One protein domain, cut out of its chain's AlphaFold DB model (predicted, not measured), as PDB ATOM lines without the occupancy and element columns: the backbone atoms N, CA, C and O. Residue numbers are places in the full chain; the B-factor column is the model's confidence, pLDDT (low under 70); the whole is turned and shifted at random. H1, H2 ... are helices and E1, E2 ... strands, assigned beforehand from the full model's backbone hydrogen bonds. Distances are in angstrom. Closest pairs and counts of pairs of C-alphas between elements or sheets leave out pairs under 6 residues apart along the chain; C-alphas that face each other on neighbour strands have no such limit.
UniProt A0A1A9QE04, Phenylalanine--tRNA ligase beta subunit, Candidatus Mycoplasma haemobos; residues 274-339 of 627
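This is residues 274 to 339 of the 627 residues of the protein "Phenylalanine--tRNA ligase beta subunit" of Candidatus Mycoplasma haemobos (UniProt A0A1A9QE04). A small antiparallel hairpin, E1 and E2, sits at one end of three helices set steeply to one another. Residues 274 to 275 pair antiparallel with residues 310 to 311 of E2. The 66 printed residues run H1, H2, E1, E2, H3, mostly helix; the whole is compact, radius of gyration of the C-alphas 11.1 A, spanning 30 by 20 by 19 A.

Look first at E1, residues 305 to 307, and E2, residues 310 to 312: N 307 and O 310 are within hydrogen-bond range at 3.0 A. From E1, reach H2, residues 289 to 300, by the closest C-alphas, Phe 306 and Ile 296, 7.4 A. H3, residues 323 to 333, is close to H2 but not clearly touching, closest C-alphas Asn 333 and Leu 295, 7.1 A, about perpendicular at 85 degrees. H1, residues 278 to 285, is likewise close to H3, closest C-alphas Val 281 and Ile 327, 7.2 A, a steep tilt of 58 degrees. Every O i to N i+4 pair is within range in H1, H2 and H3.

Find C-alpha 278 at (-41.871, 44.852, -35.601), where H1 begins; H2 spans 16.5 A; H3 runs 15.4 A to C-alpha 333 at (-50.149, 39.469, -47.719).

The printed part has no cut, no link is long, and no printed residue is under 70.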
ATOM      1  N   ILE A 274     -48.902  35.884 -29.865       93.88
ATOM      2  CA  ILE A 274     -47.513  35.930 -30.333       93.88
ATOM      3  C   ILE A 274     -46.950  37.327 -30.099       93.88
ATOM      4  O   ILE A 274     -47.542  38.313 -30.535       93.88
ATOM      5  N   ASP A 275     -45.791  37.417 -29.450       93.81
ATOM      6  CA  ASP A 275     -45.017  38.657 -29.351       93.81
ATOM      7  C   ASP A 275     -44.342  38.990 -30.692       93.81
ATOM      8  O   ASP A 275     -43.668  38.150 -31.296       93.81
ATOM      9  N   ILE A 276     -44.498  40.234 -31.152       91.06
ATOM     10  CA  ILE A 276     -43.985  40.713 -32.439       91.06
ATOM     11  C   ILE A 276     -42.937  41.804 -32.220       91.06
ATOM     12  O   ILE A 276     -43.229  42.912 -31.773       91.06
ATOM     13  N   ASP A 277     -41.709  41.523 -32.648       92.06
ATOM     14  CA  ASP A 277     -40.660  42.533 -32.796       92.06
ATOM     15  C   ASP A 277     -40.759  43.177 -34.187       92.06
ATOM     16  O   ASP A 277     -40.088  42.771 -35.140       92.06
ATOM     17  N   TRP A 278     -41.631  44.182 -34.319       90.25
ATOM     18  CA  TRP A 278     -41.871  44.852 -35.601       90.25
ATOM     19  C   TRP A 278     -40.608  45.468 -36.213       90.25
ATOM     20  O   TRP A 278     -40.523  45.546 -37.436       90.25
ATOM     21  N   GLY A 279     -39.612  45.857 -35.408       90.44
ATOM     22  CA  GLY A 279     -38.341  46.375 -35.920       90.44
ATOM     23  C   GLY A 279     -37.576  45.313 -36.711       90.44
ATOM     24  O   GLY A 279     -37.137  45.563 -37.838       90.44
ATOM     25  N   LYS A 280     -37.483  44.094 -36.163       89.56
ATOM     26  CA  LYS A 280     -36.883  42.954 -36.872       89.56
ATOM     27  C   LYS A 280     -37.710  42.514 -38.069       89.56
ATOM     28  O   LYS A 280     -37.126  42.261 -39.115       89.56
ATOM     29  N   VAL A 281     -39.037  42.451 -37.933       88.56
ATOM     30  CA  VAL A 281     -39.936  42.054 -39.032       88.56
ATOM     31  C   VAL A 281     -39.798  43.009 -40.217       88.56
ATOM     32  O   VAL A 281     -39.566  42.555 -41.332       88.56
ATOM     33  N   CYS A 282     -39.852  44.323 -39.982       88.81
ATOM     34  CA  CYS A 282     -39.720  45.315 -41.052       88.81
ATOM     35  C   CYS A 282     -38.335  45.270 -41.706       88.81
ATOM     36  O   CYS A 282     -38.230  45.339 -42.926       88.81
ATOM     37  N   THR A 283     -37.276  45.086 -40.908       87.75
ATOM     38  CA  THR A 283     -35.907  44.949 -41.431       87.75
ATOM     39  C   THR A 283     -35.749  43.686 -42.277       87.75
ATOM     40  O   THR A 283     -35.155  43.741 -43.348       87.75
ATOM     41  N   PHE A 284     -36.280  42.553 -41.810       85.38
ATOM     42  CA  PHE A 284     -36.191  41.266 -42.498       85.38
ATOM     43  C   PHE A 284     -36.978  41.262 -43.812       85.38
ATOM     44  O   PHE A 284     -36.456  40.832 -44.835       85.38
ATOM     45  N   LEU A 285     -38.207  41.783 -43.791       84.88
ATOM     46  CA  LEU A 285     -39.086  41.836 -44.960       84.88
ATOM     47  C   LEU A 285     -38.820  43.035 -45.877       84.88
ATOM     48  O   LEU A 285     -39.460  43.146 -46.915       84.88
ATOM     49  N   CYS A 286     -37.908  43.935 -45.502       86.62
ATOM     50  CA  CYS A 286     -37.649  45.193 -46.207       86.62
ATOM     51  C   CYS A 286     -38.912  46.048 -46.437       86.62
ATOM     52  O   CYS A 286     -39.015  46.728 -47.453       86.62
ATOM     53  N   ILE A 287     -39.851  46.048 -45.484       85.88
ATOM     54  CA  ILE A 287     -41.087  46.844 -45.554       85.88
ATOM     55  C   ILE A 287     -40.986  48.121 -44.714       85.88
ATOM     56  O   ILE A 287     -40.284  48.168 -43.701       85.88
ATOM     57  N   ASN A 288     -41.711  49.160 -45.126       86.94
ATOM     58  CA  ASN A 288     -41.781  50.430 -44.407       86.94
ATOM     59  C   ASN A 288     -42.948  50.463 -43.394       86.94
ATOM     60  O   ASN A 288     -43.790  49.564 -43.342       86.94
ATOM     61  N   GLU A 289     -43.002  51.522 -42.579       88.75
ATOM     62  CA  GLU A 289     -44.037  51.674 -41.547       88.75
ATOM     63  C   GLU A 289     -45.452  51.797 -42.147       88.75
ATOM     64  O   GLU A 289     -46.401  51.296 -41.552       88.75
ATOM     65  N   THR A 290     -45.608  52.387 -43.337       88.69
ATOM     66  CA  THR A 290     -46.907  52.489 -44.028       88.69
ATOM     67  C   THR A 290     -47.439  51.104 -44.404       88.69
ATOM     68  O   THR A 290     -48.552  50.754 -44.020       88.69
ATOM     69  N   THR A 291     -46.619  50.274 -45.057       86.31
ATOM     70  CA  THR A 291     -46.969  48.893 -45.430       86.31
ATOM     71  C   THR A 291     -47.312  48.058 -44.198       86.31
ATOM     72  O   THR A 291     -48.274  47.294 -44.203       86.31
ATOM     73  N   LYS A 292     -46.576  48.235 -43.094       89.62
ATOM     74  CA  LYS A 292     -46.909  47.601 -41.812       89.62
ATOM     75  C   LYS A 292     -48.315  47.977 -41.324       89.62
ATOM     76  O   LYS A 292     -49.060  47.089 -40.915       89.62
ATOM     77  N   GLN A 293     -48.695  49.257 -41.353       90.31
ATOM     78  CA  GLN A 293     -50.031  49.686 -40.907       90.31
ATOM     79  C   GLN A 293     -51.147  49.139 -41.812       90.31
ATOM     80  O   GLN A 293     -52.205  48.727 -41.324       90.31
ATOM     81  N   GLU A 294     -50.900  49.068 -43.122       88.19
ATOM     82  CA  GLU A 294     -51.811  48.448 -44.089       88.19
ATOM     83  C   GLU A 294     -51.996  46.950 -43.815       88.19
ATOM     84  O   GLU A 294     -53.127  46.461 -43.794       88.19
ATOM     85  N   LEU A 295     -50.909  46.227 -43.526       87.75
ATOM     86  CA  LEU A 295     -50.936  44.806 -43.171       87.75
ATOM     87  C   LEU A 295     -51.713  44.547 -41.881       87.75
ATOM     88  O   LEU A 295     -52.549  43.646 -41.854       87.75
ATOM     89  N   ILE A 296     -51.479  45.343 -40.832       90.25
ATOM     90  CA  ILE A 296     -52.224  45.249 -39.567       90.25
ATOM     91  C   ILE A 296     -53.717  45.451 -39.834       90.25
ATOM     92  O   ILE A 296     -54.533  44.610 -39.464       90.25
ATOM     93  N   THR A 297     -54.071  46.518 -40.557       89.19
ATOM     94  CA  THR A 297     -55.467  46.821 -40.909       89.19
ATOM     95  C   THR A 297     -56.102  45.679 -41.700       89.19
ATOM     96  O   THR A 297     -57.243  45.293 -41.438       89.19
ATOM     97  N   LYS A 298     -55.365  45.116 -42.662       86.38
ATOM     98  CA  LYS A 298     -55.816  43.991 -43.478       86.38
ATOM     99  C   LYS A 298     -56.040  42.748 -42.624       86.38
ATOM    100  O   LYS A 298     -57.144  42.221 -42.641       86.38
ATOM    101  N   LEU A 299     -55.047  42.308 -41.851       88.12
ATOM    102  CA  LEU A 299     -55.130  41.107 -41.013       88.12
ATOM    103  C   LEU A 299     -56.198  41.232 -39.917       88.12
ATOM    104  O   LEU A 299     -56.899  40.258 -39.641       88.12
ATOM    105  N   SER A 300     -56.421  42.428 -39.365       88.88
ATOM    106  CA  SER A 300     -57.513  42.659 -38.413       88.88
ATOM    107  C   SER A 300     -58.903  42.418 -38.992       88.88
ATOM    108  O   SER A 300     -59.775  41.913 -38.285       88.88
ATOM    109  N   LYS A 301     -59.115  42.671 -40.292       83.00
ATOM    110  CA  LYS A 301     -60.372  42.301 -40.969       83.00
ATOM    111  C   LYS A 301     -60.592  40.777 -41.025       83.00
ATOM    112  O   LYS A 301     -61.726  40.349 -41.220       83.00
ATOM    113  N   TYR A 302     -59.543  39.973 -40.820       79.38
ATOM    114  CA  TYR A 302     -59.562  38.502 -40.843       79.38
ATOM    115  C   TYR A 302     -59.398  37.866 -39.457       79.38
ATOM    116  O   TYR A 302     -59.032  36.699 -39.357       79.38
ATOM    117  N   GLY A 303     -59.693  38.606 -38.385       84.12
ATOM    118  CA  GLY A 303     -59.776  38.051 -37.031       84.12
ATOM    119  C   GLY A 303     -58.464  38.033 -36.245       84.12
ATOM    120  O   GLY A 303     -58.464  37.561 -35.113       84.12
ATOM    121  N   PHE A 304     -57.371  38.570 -36.796       90.56
ATOM    122  CA  PHE A 304     -56.149  38.813 -36.028       90.56
ATOM    123  C   PHE A 304     -56.315  40.053 -35.144       90.56
ATOM    124  O   PHE A 304     -56.704  41.122 -35.620       90.56
ATOM    125  N   ILE A 305     -55.997  39.935 -33.858       92.94
ATOM    126  CA  ILE A 305     -56.124  41.048 -32.907       92.94
ATOM    127  C   ILE A 305     -54.726  41.532 -32.542       92.94
ATOM    128  O   ILE A 305     -53.909  40.746 -32.069       92.94
ATOM    129  N   PHE A 306     -54.455  42.819 -32.753       93.44
ATOM    130  CA  PHE A 306     -53.160  43.428 -32.460       93.44
ATOM    131  C   PHE A 306     -53.255  44.350 -31.245       93.44
ATOM    132  O   PHE A 306     -53.958  45.357 -31.287       93.44
ATOM    133  N   GLU A 307     -52.509  44.042 -30.185       92.25
ATOM    134  CA  GLU A 307     -52.456  44.841 -28.955       92.25
ATOM    135  C   GLU A 307     -51.033  44.848 -28.392       92.25
ATOM    136  O   GLU A 307     -50.430  43.796 -28.234       92.25
ATOM    137  N   ASN A 308     -50.477  46.017 -28.055       88.69
ATOM    138  CA  ASN A 308     -49.176  46.137 -27.371       88.69
ATOM    139  C   ASN A 308     -48.033  45.303 -27.999       88.69
ATOM    140  O   ASN A 308     -47.314  44.605 -27.288       88.69
ATOM    141  N   ASN A 309     -47.859  45.366 -29.327       89.00
ATOM    142  CA  ASN A 309     -46.899  44.543 -30.088       89.00
ATOM    143  C   ASN A 309     -47.120  43.024 -29.978       89.00
ATOM    144  O   ASN A 309     -46.216  42.248 -30.271       89.00
ATOM    145  N   LYS A 310     -48.319  42.587 -29.603       93.19
ATOM    146  CA  LYS A 310     -48.751  41.195 -29.665       93.19
ATOM    147  C   LYS A 310     -49.795  41.018 -30.750       93.19
ATOM    148  O   LYS A 310     -50.537  41.947 -31.062       93.19
ATOM    149  N   CYS A 311     -49.852  39.812 -31.296       94.38
ATOM    150  CA  CYS A 311     -50.903  39.376 -32.194       94.38
ATOM    151  C   CYS A 311     -51.574  38.127 -31.635       94.38
ATOM    152  O   CYS A 311     -50.932  37.088 -31.483       94.38
ATOM    153  N   THR A 312     -52.866  38.232 -31.355       94.44
ATOM    154  CA  THR A 312     -53.720  37.094 -31.028       94.44
ATOM    155  C   THR A 312     -54.234  36.490 -32.326       94.44
ATOM    156  O   THR A 312     -54.881  37.164 -33.133       94.44
ATOM    157  N   VAL A 313     -53.901  35.223 -32.535       92.81
ATOM    158  CA  VAL A 313     -54.224  34.447 -33.731       92.81
ATOM    159  C   VAL A 313     -55.666  33.931 -33.631       92.81
ATOM    160  O   VAL A 313     -56.071  33.463 -32.562       92.81
ATOM    161  N   PRO A 314     -56.465  33.987 -34.712       87.94
ATOM    162  CA  PRO A 314     -57.812  33.429 -34.704       87.94
ATOM    163  C   PRO A 314     -57.803  31.902 -34.531       87.94
ATOM    164  O   PRO A 314     -56.938  31.210 -35.058       87.94
ATOM    165  N   LEU A 315     -58.813  31.355 -33.847       82.25
ATOM    166  CA  LEU A 315     -58.849  29.942 -33.425       82.25
ATOM    167  C   LEU A 315     -58.773  28.916 -34.568       82.25
ATOM    168  O   LEU A 315     -58.328  27.794 -34.352       82.25
ATOM    169  N   TRP A 316     -59.205  29.279 -35.778       79.19
ATOM    170  CA  TRP A 316     -59.142  28.388 -36.941       79.19
ATOM    171  C   TRP A 316     -57.753  28.338 -37.600       79.19
ATOM    172  O   TRP A 316     -57.531  27.491 -38.459       79.19
ATOM    173  N   ARG A 317     -56.817  29.218 -37.216       85.81
ATOM    174  CA  ARG A 317     -55.432  29.254 -37.716       85.81
ATOM    175  C   ARG A 317     -54.497  28.503 -36.777       85.81
ATOM    176  O   ARG A 317     -53.680  29.086 -36.072       85.81
ATOM    177  N   ASN A 318     -54.640  27.181 -36.772       85.50
ATOM    178  CA  ASN A 318     -53.833  26.271 -35.956       85.50
ATOM    179  C   ASN A 318     -52.373  26.129 -36.433       85.50
ATOM    180  O   ASN A 318     -51.541  25.569 -35.721       85.50
ATOM    181  N   ASP A 319     -52.057  26.630 -37.625       89.69
ATOM    182  CA  ASP A 319     -50.718  26.654 -38.203       89.69
ATOM    183  C   ASP A 319     -49.831  27.764 -37.638       89.69
ATOM    184  O   ASP A 319     -48.612  27.606 -37.620       89.69
ATOM    185  N   ILE A 320     -50.418  28.856 -37.134       92.38
ATOM    186  CA  ILE A 320     -49.661  29.996 -36.613       92.38
ATOM    187  C   ILE A 320     -49.472  29.859 -35.099       92.38
ATOM    188  O   ILE A 320     -50.339  30.225 -34.309       92.38
ATOM    189  N   ASN A 321     -48.293  29.388 -34.693       90.50
ATOM    190  CA  ASN A 321     -47.956  29.147 -33.289       90.50
ATOM    191  C   ASN A 321     -46.800  30.018 -32.788       90.50
ATOM    192  O   ASN A 321     -46.632  30.211 -31.584       90.50
ATOM    193  N   ASN A 322     -45.968  30.531 -33.695       91.12
ATOM    194  CA  ASN A 322     -44.797  31.324 -33.349       91.12
ATOM    195  C   ASN A 322     -44.555  32.479 -34.339       91.12
ATOM    196  O   ASN A 322     -45.224  32.618 -35.361       91.12
ATOM    197  N   CYS A 323     -43.568  33.327 -34.033       89.56
ATOM    198  CA  CYS A 323     -43.265  34.522 -34.825       89.56
ATOM    199  C   CYS A 323     -42.897  34.209 -36.289       89.56
ATOM    200  O   CYS A 323     -43.208  35.005 -37.165       89.56
ATOM    201  N   LYS A 324     -42.274  33.058 -36.580       91.44
ATOM    202  CA  LYS A 324     -41.908  32.678 -37.956       91.44
ATOM    203  C   LYS A 324     -43.147  32.381 -38.794       91.44
ATOM    204  O   LYS A 324     -43.244  32.891 -39.904       91.44
ATOM    205  N   ASP A 325     -44.098  31.639 -38.234       92.19
ATOM    206  CA  ASP A 325     -45.374  31.328 -38.889       92.19
ATOM    207  C   ASP A 325     -46.166  32.623 -39.146       92.19
ATOM    208  O   ASP A 325     -46.750  32.828 -40.206       92.19
ATOM    209  N   PHE A 326     -46.125  33.556 -38.188       90.62
ATOM    210  CA  PHE A 326     -46.738  34.871 -38.353       90.62
ATOM    211  C   PHE A 326     -46.044  35.715 -39.439       90.62
ATOM    212  O   PHE A 326     -46.719  36.378 -40.225       90.62
ATOM    213  N   ILE A 327     -44.709  35.674 -39.529       89.62
ATOM    214  CA  ILE A 327     -43.957  36.326 -40.615       89.62
ATOM    215  C   ILE A 327     -44.337  35.723 -41.971       89.62
ATOM    216  O   ILE A 327     -44.491  36.472 -42.932       89.62
ATOM    217  N   GLU A 328     -44.538  34.407 -42.061       89.25
ATOM    218  CA  GLU A 328     -45.039  33.761 -43.278       89.25
ATOM    219  C   GLU A 328     -46.433  34.286 -43.664       89.25
ATOM    220  O   GLU A 328     -46.661  34.624 -44.828       89.25
ATOM    221  N   GLU A 329     -47.350  34.441 -42.701       89.69
ATOM    222  CA  GLU A 329     -48.662  35.054 -42.956       89.69
ATOM    223  C   GLU A 329     -48.527  36.506 -43.434       89.69
ATOM    224  O   GLU A 329     -49.237  36.915 -44.355       89.69
ATOM    225  N   ILE A 330     -47.594  37.285 -42.875       88.44
ATOM    226  CA  ILE A 330     -47.301  38.630 -43.386       88.44
ATOM    227  C   ILE A 330     -46.820  38.552 -44.837       88.44
ATOM    228  O   ILE A 330     -47.358  39.262 -45.686       88.44
ATOM    229  N   MET A 331     -45.851  37.684 -45.141       86.00
ATOM    230  CA  MET A 331     -45.289  37.547 -46.489       86.00
ATOM    231  C   MET A 331     -46.348  37.195 -47.533       86.00
ATOM    232  O   MET A 331     -46.314  37.746 -48.626       86.00
ATOM    233  N   ARG A 332     -47.336  36.355 -47.196       85.62
ATOM    234  CA  ARG A 332     -48.466  36.036 -48.094       85.62
ATOM    235  C   ARG A 332     -49.329  37.258 -48.428       85.62
ATOM    236  O   ARG A 332     -50.010  37.287 -49.449       85.62
ATOM    237  N   ASN A 333     -49.332  38.269 -47.563       85.31
ATOM    238  CA  ASN A 333     -50.149  39.469 -47.719       85.31
ATOM    239  C   ASN A 333     -49.398  40.664 -48.327       85.31
ATOM    240  O   ASN A 333     -50.065  41.639 -48.682       85.31
ATOM    241  N   VAL A 334     -48.073  40.573 -48.476       81.81
ATOM    242  CA  VAL A 334     -47.220  41.550 -49.170       81.81
ATOM    243  C   VAL A 334     -47.087  41.145 -50.640       81.81
ATOM    244  O   VAL A 334     -46.924  39.964 -50.947       81.81
ATOM    245  N   ASP A 335     -47.174  42.098 -51.572       77.25
ATOM    246  CA  ASP A 335     -46.820  41.808 -52.963       77.25
ATOM    247  C   ASP A 335     -45.295  41.691 -53.056       77.25
ATOM    248  O   ASP A 335     -44.578  42.606 -52.658       77.25
ATOM    249  N   LEU A 336     -44.779  40.569 -53.563       71.56
ATOM    250  CA  LEU A 336     -43.330  40.366 -53.676       71.56
ATOM    251  C   LEU A 336     -42.665  41.434 -54.555       71.56
ATOM    252  O   LEU A 336     -41.493  41.731 -54.353       71.56
ATOM    253  N   ASN A 337     -43.414  42.032 -55.487       72.50
ATOM    254  CA  ASN A 337     -42.926  43.129 -56.324       72.50
ATOM    255  C   ASN A 337     -42.708  44.436 -55.542       72.50
ATOM    256  O   ASN A 337     -41.991  45.309 -56.022       72.50
ATOM    257  N   ASP A 338     -43.312  44.568 -54.358       73.50
ATOM    258  CA  ASP A 338     -43.172  45.742 -53.490       73.50
ATOM    259  C   ASP A 338     -41.978  45.611 -52.524       73.50
ATOM    260  O   ASP A 338     -41.707  46.524 -51.742       73.50
ATOM    261  N   ILE A 339     -41.267  44.476 -52.544       79.06
ATOM    262  CA  ILE A 339     -40.106  44.227 -51.685       79.06
ATOM    263  C   ILE A 339     -38.831  44.682 -52.399       79.06
ATOM    264  O   ILE A 339     -38.519  44.227 -53.498       79.06
TER     265      ILE A 339